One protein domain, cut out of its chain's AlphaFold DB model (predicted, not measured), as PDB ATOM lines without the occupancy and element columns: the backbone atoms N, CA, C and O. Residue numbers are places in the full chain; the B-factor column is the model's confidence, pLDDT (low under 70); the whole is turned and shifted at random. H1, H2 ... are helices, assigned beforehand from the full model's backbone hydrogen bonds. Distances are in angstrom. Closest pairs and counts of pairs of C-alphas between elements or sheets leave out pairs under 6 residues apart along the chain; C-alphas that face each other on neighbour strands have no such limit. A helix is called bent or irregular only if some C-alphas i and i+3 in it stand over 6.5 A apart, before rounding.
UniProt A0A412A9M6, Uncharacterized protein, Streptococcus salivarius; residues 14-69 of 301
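Overview. This is residues 14 to 69 of the 301 residues of an uncharacterized protein of Streptococcus salivarius (UniProt A0A412A9M6). Two long helices, H3 and H1, run opposite ways and make a narrow, open wedge: they come together where residues 14 to 15 of H1 meet residues 57 to 61 of H3, and they spread toward the other end, where the short helix H2 bridges the gap between them. The last part of H3, residues 62 to 69, sticks out past the wedge and adds to the length of the whole. The printed part has 56 residues with three named helices, in the order H1, H2, H3, and no named strand; its class is all helix. It is loose, with a radius of gyration of the C-alphas of 13.8 A, and the C-alphas span 45 by 20 by 12 A.

Along the chain. Begin with the longest helix, H3, residues 44 to 69: find C-alpha 44 at (-23.648, 8.885, -29.103), and from there follow the helix over 37.9 A to C-alpha 69 at (11.382, -5.374, -31.967). H3 is neither bent nor irregular, but only just: C-alphas 52 and 55 are 6.0 A apart. Then go to C-alpha 14 at (2.286, 5.749, -24.656), where H1, residues 14 to 33, begins; it runs 28.7 A to C-alpha 33. Between the two in the chain you find H2, residues 37 to 41, five residues and 6.3 A long.

Arrangement. Look first at Leu 57 in H3 and Thr 15 in H1: their C-alphas, the closest of the two helices, are 7.1 A apart. H3 and H1 touch there, through residues 57 to 61 of H3 and residues 14 to 15 of H1 alone. Their lines stand at a shallow tilt of 25 degrees, and they run opposite ways. H1 also touches H2, with its residues 26 to 30 alone; the closest C-alphas are those of Ser 30 and Ile 37, 5.7 A apart. H2 and H3 are close but not clearly touching, and their closest C-alphas, those of Leu 41 and Gln 47, are 6.5 A apart. Along the backbones of H1 and H2 you find every O i to N i+4 pair within hydrogen-bond range, and in H3 21 of 22.

Size, cuts and confidence. The two C-alphas farthest apart are those of Arg 34 and Asn 69, at 45.3 A, and the outline is a rod. Residues 62 to 69 of H3 stand free; without them the body of 48 residues spans 34 by 21 by 12 A. The links from H1 to H2 and from H2 to H3 are tight, with 3 and 2 residues, and the printed part has no cut. In the B-factor column the mean pLDDT of the printed part is 73.6; look for values under 70 at residues 14 to 18, 61, 65 to 66 and 68 to 69.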
ATOM      1  N   TRP A  14       2.847   4.894 -23.609       62.44
ATOM      2  CA  TRP A  14       2.286   5.749 -24.656       62.44
ATOM      3  C   TRP A  14       0.755   5.718 -24.729       62.44
ATOM      4  O   TRP A  14       0.137   6.767 -24.883       62.44
ATOM      5  N   THR A  15       0.120   4.559 -24.541       66.00
ATOM      6  CA  THR A  15      -1.352   4.468 -24.498       66.00
ATOM      7  C   THR A  15      -1.938   5.235 -23.309       66.00
ATOM      8  O   THR A  15      -2.976   5.875 -23.455       66.00
ATOM      9  N   PHE A  16      -1.237   5.271 -22.168       68.62
ATOM     10  CA  PHE A  16      -1.612   6.106 -21.022       68.62
ATOM     11  C   PHE A  16      -1.451   7.604 -21.308       68.62
ATOM     12  O   PHE A  16      -2.318   8.382 -20.916       68.62
ATOM     13  N   ILE A  17      -0.397   8.013 -22.027       67.62
ATOM     14  CA  ILE A  17      -0.214   9.411 -22.458       67.62
ATOM     15  C   ILE A  17      -1.368   9.846 -23.373       67.62
ATOM     16  O   ILE A  17      -1.959  10.902 -23.153       67.62
ATOM     17  N   PHE A  18      -1.734   9.030 -24.365       67.50
ATOM     18  CA  PHE A  18      -2.829   9.351 -25.286       67.50
ATOM     19  C   PHE A  18      -4.203   9.345 -24.604       67.50
ATOM     20  O   PHE A  18      -5.013  10.230 -24.875       67.50
ATOM     21  N   LEU A  19      -4.453   8.417 -23.675       71.38
ATOM     22  CA  LEU A  19      -5.644   8.456 -22.817       71.38
ATOM     23  C   LEU A  19      -5.687   9.740 -21.978       71.38
ATOM     24  O   LEU A  19      -6.731  10.380 -21.899       71.38
ATOM     25  N   GLY A  20      -4.554  10.150 -21.400       73.62
ATOM     26  CA  GLY A  20      -4.433  11.398 -20.645       73.62
ATOM     27  C   GLY A  20      -4.738  12.635 -21.491       73.62
ATOM     28  O   GLY A  20      -5.507  13.494 -21.065       73.62
ATOM     29  N   LEU A  21      -4.215  12.698 -22.720       76.31
ATOM     30  CA  LEU A  21      -4.523  13.763 -23.682       76.31
ATOM     31  C   LEU A  21      -5.998  13.752 -24.116       76.31
ATOM     32  O   LEU A  21      -6.592  14.816 -24.287       76.31
ATOM     33  N   GLY A  22      -6.609  12.570 -24.240       73.25
ATOM     34  CA  GLY A  22      -8.042  12.418 -24.502       73.25
ATOM     35  C   GLY A  22      -8.920  12.917 -23.348       73.25
ATOM     36  O   GLY A  22      -9.911  13.604 -23.574       73.25
ATOM     37  N   PHE A  23      -8.541  12.651 -22.097       74.00
ATOM     38  CA  PHE A  23      -9.228  13.233 -20.938       74.00
ATOM     39  C   PHE A  23      -9.039  14.751 -20.861       74.00
ATOM     40  O   PHE A  23      -9.984  15.472 -20.537       74.00
ATOM     41  N   LEU A  24      -7.847  15.244 -21.205       76.62
ATOM     42  CA  LEU A  24      -7.549  16.673 -21.244       76.62
ATOM     43  C   LEU A  24      -8.402  17.401 -22.295       76.62
ATOM     44  O   LEU A  24      -8.925  18.477 -22.016       76.62
ATOM     45  N   SER A  25      -8.607  16.812 -23.477       72.69
ATOM     46  CA  SER A  25      -9.439  17.415 -24.524       72.69
ATOM     47  C   SER A  25     -10.918  17.481 -24.126       72.69
ATOM     48  O   SER A  25     -11.556  18.521 -24.300       72.69
ATOM     49  N   VAL A  26     -11.454  16.429 -23.499       73.19
ATOM     50  CA  VAL A  26     -12.827  16.420 -22.960       73.19
ATOM     51  C   VAL A  26     -12.985  17.437 -21.825       73.19
ATOM     52  O   VAL A  26     -14.014  18.110 -21.739       73.19
ATOM     53  N   TYR A  27     -11.960  17.606 -20.986       76.12
ATOM     54  CA  TYR A  27     -11.941  18.620 -19.930       76.12
ATOM     55  C   TYR A  27     -11.976  20.051 -20.495       76.12
ATOM     56  O   TYR A  27     -12.767  20.875 -20.033       76.12
ATOM     57  N   VAL A  28     -11.192  20.340 -21.541       76.38
ATOM     58  CA  VAL A  28     -11.201  21.645 -22.229       76.38
ATOM     59  C   VAL A  28     -12.576  21.941 -22.836       76.38
ATOM     60  O   VAL A  28     -13.107  23.039 -22.661       76.38
ATOM     61  N   ILE A  29     -13.205  20.952 -23.479       72.31
ATOM     62  CA  ILE A  29     -14.554  21.095 -24.053       72.31
ATOM     63  C   ILE A  29     -15.603  21.309 -22.954       72.31
ATOM     64  O   ILE A  29     -16.485  22.154 -23.106       72.31
ATOM     65  N   SER A  30     -15.503  20.592 -21.831       76.75
ATOM     66  CA  SER A  30     -16.377  20.767 -20.662       76.75
ATOM     67  C   SER A  30     -16.274  22.177 -20.074       76.75
ATOM     68  O   SER A  30     -17.299  22.804 -19.801       76.75
ATOM     69  N   SER A  31     -15.055  22.713 -19.965       75.88
ATOM     70  CA  SER A  31     -14.807  24.078 -19.491       75.88
ATOM     71  C   SER A  31     -15.407  25.133 -20.431       75.88
ATOM     72  O   SER A  31     -16.074  26.062 -19.974       75.88
ATOM     73  N   TYR A  32     -15.258  24.950 -21.748       78.00
ATOM     74  CA  TYR A  32     -15.755  25.894 -22.755       78.00
ATOM     75  C   TYR A  32     -17.283  25.867 -22.914       78.00
ATOM     76  O   TYR A  32     -17.922  26.902 -23.078       78.00
ATOM     77  N   THR A  33     -17.893  24.681 -22.834       76.06
ATOM     78  CA  THR A  33     -19.344  24.495 -23.025       76.06
ATOM     79  C   THR A  33     -20.153  24.596 -21.729       76.06
ATOM     80  O   THR A  33     -21.381  24.578 -21.783       76.06
ATOM     81  N   ARG A  34     -19.489  24.691 -20.562       78.06
ATOM     82  CA  ARG A  34     -20.087  24.603 -19.211       78.06
ATOM     83  C   ARG A  34     -20.951  23.348 -18.995       78.06
ATOM     84  O   ARG A  34     -21.798  23.324 -18.104       78.06
ATOM     85  N   GLN A  35     -20.748  22.302 -19.797       77.56
ATOM     86  CA  GLN A  35     -21.433  21.018 -19.657       77.56
ATOM     87  C   GLN A  35     -20.602  20.069 -18.799       77.56
ATOM     88  O   GLN A  35     -19.372  20.077 -18.865       77.56
ATOM     89  N   SER A  36     -21.261  19.222 -18.004       77.62
ATOM     90  CA  SER A  36     -20.553  18.202 -17.229       77.62
ATOM     91  C   SER A  36     -19.886  17.183 -18.160       77.62
ATOM     92  O   SER A  36     -20.434  16.808 -19.200       77.62
ATOM     93  N   ILE A  37     -18.709  16.701 -17.761       73.25
ATOM     94  CA  ILE A  37     -17.931  15.683 -18.492       73.25
ATOM     95  C   ILE A  37     -18.791  14.445 -18.804       73.25
ATOM     96  O   ILE A  37     -18.716  13.887 -19.897       73.25
ATOM     97  N   VAL A  38     -19.668  14.059 -17.870       76.25
ATOM     98  CA  VAL A  38     -20.591  12.921 -18.012       76.25
ATOM     99  C   VAL A  38     -21.607  13.153 -19.135       76.25
ATOM    100  O   VAL A  38     -21.892  12.239 -19.902       76.25
ATOM    101  N   CYS A  39     -22.117  14.379 -19.286       73.31
ATOM    102  CA  CYS A  39     -23.071  14.715 -20.342       73.31
ATOM    103  C   CYS A  39     -22.415  14.667 -21.732       73.31
ATOM    104  O   CYS A  39     -22.995  14.131 -22.675       73.31
ATOM    105  N   ILE A  40     -21.167  15.129 -21.852       72.19
ATOM    106  CA  ILE A  40     -20.403  15.082 -23.108       72.19
ATOM    107  C   ILE A  40     -20.095  13.634 -23.516       72.19
ATOM    108  O   ILE A  40     -20.294  13.271 -24.672       72.19
ATOM    109  N   LEU A  41     -19.681  12.788 -22.566       71.94
ATOM    110  CA  LEU A  41     -19.407  11.364 -22.807       71.94
ATOM    111  C   LEU A  41     -20.670  10.532 -23.078       71.94
ATOM    112  O   LEU A  41     -20.572   9.436 -23.625       71.94
ATOM    113  N   SER A  42     -21.850  11.030 -22.704       76.25
ATOM    114  CA  SER A  42     -23.134  10.376 -22.991       76.25
ATOM    115  C   SER A  42     -23.647  10.624 -24.413       76.25
ATOM    116  O   SER A  42     -24.598   9.970 -24.838       76.25
ATOM    117  N   LYS A  43     -23.019  11.536 -25.174       81.38
ATOM    118  CA  LYS A  43     -23.397  11.783 -26.568       81.38
ATOM    119  C   LYS A  43     -22.995  10.594 -27.450       81.38
ATOM    120  O   LYS A  43     -21.825  10.206 -27.436       81.38
ATOM    121  N   PRO A  44     -23.915  10.061 -28.274       75.38
ATOM    122  CA  PRO A  44     -23.648   8.885 -29.103       75.38
ATOM    123  C   PRO A  44     -22.518   9.122 -30.116       75.38
ATOM    124  O   PRO A  44     -21.732   8.221 -30.387       75.38
ATOM    125  N   GLU A  45     -22.370  10.354 -30.609       79.31
ATOM    126  CA  GLU A  45     -21.287  10.768 -31.515       79.31
ATOM    127  C   GLU A  45     -19.904  10.642 -30.856       79.31
ATOM    128  O   GLU A  45     -18.965  10.116 -31.449       79.31
ATOM    129  N   VAL A  46     -19.782  11.073 -29.596       74.12
ATOM    130  CA  VAL A  46     -18.527  11.019 -28.828       74.12
ATOM    131  C   VAL A  46     -18.183   9.574 -28.470       74.12
ATOM    132  O   VAL A  46     -17.024   9.169 -28.561       74.12
ATOM    133  N   GLN A  47     -19.187   8.766 -28.123       71.75
ATOM    134  CA  GLN A  47     -19.000   7.338 -27.868       71.75
ATOM    135  C   GLN A  47     -18.553   6.587 -29.124       71.75
ATOM    136  O   GLN A  47     -17.639   5.772 -29.039       71.75
ATOM    137  N   ALA A  48     -19.127   6.896 -30.290       77.44
ATOM    138  CA  ALA A  48     -18.715   6.301 -31.559       77.44
ATOM    139  C   ALA A  48     -17.241   6.605 -31.881       77.44
ATOM    140  O   ALA A  48     -16.488   5.699 -32.238       77.44
ATOM    141  N   VAL A  49     -16.799   7.851 -31.674       77.75
ATOM    142  CA  VAL A  49     -15.390   8.238 -31.856       77.75
ATOM    143  C   VAL A  49     -14.475   7.479 -30.891       77.75
ATOM    144  O   VAL A  49     -13.439   6.972 -31.314       77.75
ATOM    145  N   LEU A  50     -14.854   7.337 -29.617       70.75
ATOM    146  CA  LEU A  50     -14.056   6.610 -28.621       70.75
ATOM    147  C   LEU A  50     -13.976   5.102 -28.905       70.75
ATOM    148  O   LEU A  50     -12.899   4.517 -28.773       70.75
ATOM    149  N   ILE A  51     -15.085   4.487 -29.328       74.88
ATOM    150  CA  ILE A  51     -15.156   3.063 -29.689       74.88
ATOM    151  C   ILE A  51     -14.255   2.753 -30.886       74.88
ATOM    152  O   ILE A  51     -13.692   1.666 -30.940       74.88
ATOM    153  N   VAL A  52     -14.085   3.688 -31.824       77.62
ATOM    154  CA  VAL A  52     -13.184   3.506 -32.970       77.62
ATOM    155  C   VAL A  52     -11.740   3.827 -32.594       77.62
ATOM    156  O   VAL A  52     -10.858   3.009 -32.851       77.62
ATOM    157  N   ALA A  53     -11.498   4.978 -31.959       75.06
ATOM    158  CA  ALA A  53     -10.160   5.496 -31.681       75.06
ATOM    159  C   ALA A  53      -9.364   4.618 -30.705       75.06
ATOM    160  O   ALA A  53      -8.156   4.442 -30.870       75.06
ATOM    161  N   PHE A  54     -10.019   4.044 -29.691       71.94
ATOM    162  CA  PHE A  54      -9.320   3.253 -28.680       71.94
ATOM    163  C   PHE A  54      -8.733   1.942 -29.247       71.94
ATOM    164  O   PHE A  54      -7.526   1.735 -29.104       71.94
ATOM    165  N   PRO A  55      -9.492   1.088 -29.967       75.50
ATOM    166  CA  PRO A  55      -8.926  -0.059 -30.676       75.50
ATOM    167  C   PRO A  55      -7.839   0.315 -31.686       75.50
ATOM    168  O   PRO A  55      -6.838  -0.396 -31.768       75.50
ATOM    169  N   THR A  56      -7.980   1.430 -32.417       77.69
ATOM    170  CA  THR A  56      -6.940   1.851 -33.376       77.69
ATOM    171  C   THR A  56      -5.633   2.193 -32.670       77.69
ATOM    172  O   THR A  56      -4.576   1.762 -33.121       77.69
ATOM    173  N   LEU A  57      -5.687   2.906 -31.540       73.06
ATOM    174  CA  LEU A  57      -4.500   3.228 -30.743       73.06
ATOM    175  C   LEU A  57      -3.822   1.977 -30.176       73.06
ATOM    176  O   LEU A  57      -2.594   1.896 -30.173       73.06
ATOM    177  N   VAL A  58      -4.602   0.993 -29.719       71.56
ATOM    178  CA  VAL A  58      -4.061  -0.279 -29.216       71.56
ATOM    179  C   VAL A  58      -3.362  -1.054 -30.337       71.56
ATOM    180  O   VAL A  58      -2.232  -1.501 -30.146       71.56
ATOM    181  N   ILE A  59      -3.987  -1.165 -31.515       75.62
ATOM    182  CA  ILE A  59      -3.396  -1.836 -32.687       75.62
ATOM    183  C   ILE A  59      -2.123  -1.112 -33.137       75.62
ATOM    184  O   ILE A  59      -1.092  -1.749 -33.342       75.62
ATOM    185  N   TRP A  60      -2.162   0.218 -33.231       77.31
ATOM    186  CA  TRP A  60      -1.023   1.025 -33.666       77.31
ATOM    187  C   TRP A  60       0.152   0.964 -32.683       77.31
ATOM    188  O   TRP A  60       1.302   0.821 -33.094       77.31
ATOM    189  N   SER A  61      -0.125   0.981 -31.376       69.12
ATOM    190  CA  SER A  61       0.895   0.754 -30.346       69.12
ATOM    191  C   SER A  61       1.513  -0.643 -30.458       69.12
ATOM    192  O   SER A  61       2.717  -0.800 -30.235       69.12
ATOM    193  N   GLY A  62       0.709  -1.656 -30.793       71.81
ATOM    194  CA  GLY A  62       1.183  -3.010 -31.072       71.81
ATOM    195  C   GLY A  62       2.124  -3.056 -32.277       71.81
ATOM    196  O   GLY A  62       3.235  -3.564 -32.149       71.81
ATOM    197  N   ASP A  63       1.722  -2.459 -33.402       73.25
ATOM    198  CA  ASP A  63       2.508  -2.400 -34.645       73.25
ATOM    199  C   ASP A  63       3.839  -1.650 -34.455       73.25
ATOM    200  O   ASP A  63       4.900  -2.164 -34.801       73.25
ATOM    201  N   ILE A  64       3.838  -0.486 -33.793       73.44
ATOM    202  CA  ILE A  64       5.081   0.247 -33.478       73.44
ATOM    203  C   ILE A  64       6.026  -0.602 -32.625       73.44
ATOM    204  O   ILE A  64       7.239  -0.608 -32.850       73.44
ATOM    205  N   THR A  65       5.488  -1.316 -31.637       69.75
ATOM    206  CA  THR A  65       6.299  -2.173 -30.766       69.75
ATOM    207  C   THR A  65       6.857  -3.364 -31.547       69.75
ATOM    208  O   THR A  65       8.031  -3.689 -31.384       69.75
ATOM    209  N   ALA A  66       6.062  -3.968 -32.434       69.44
ATOM    210  CA  ALA A  66       6.500  -5.048 -33.312       69.44
ATOM    211  C   ALA A  66       7.632  -4.592 -34.245       69.44
ATOM    212  O   ALA A  66       8.701  -5.194 -34.227       69.44
ATOM    213  N   ARG A  67       7.471  -3.462 -34.943       72.44
ATOM    214  CA  ARG A  67       8.517  -2.890 -35.813       72.44
ATOM    215  C   ARG A  67       9.783  -2.515 -35.050       72.44
ATOM    216  O   ARG A  67      10.888  -2.695 -35.552       72.44
ATOM    217  N   ARG A  68       9.649  -2.001 -33.823       67.25
ATOM    218  CA  ARG A  68      10.803  -1.717 -32.960       67.25
ATOM    219  C   ARG A  68      11.533  -3.002 -32.571       67.25
ATOM    220  O   ARG A  68      12.760  -3.006 -32.556       67.25
ATOM    221  N   ASN A  69      10.798  -4.072 -32.279       67.56
ATOM    222  CA  ASN A  69      11.382  -5.374 -31.967       67.56
ATOM    223  C   ASN A  69      12.050  -6.008 -33.195       67.56
ATOM    224  O   ASN A  69      13.133  -6.560 -33.057       67.56
TER     225      ASN A  69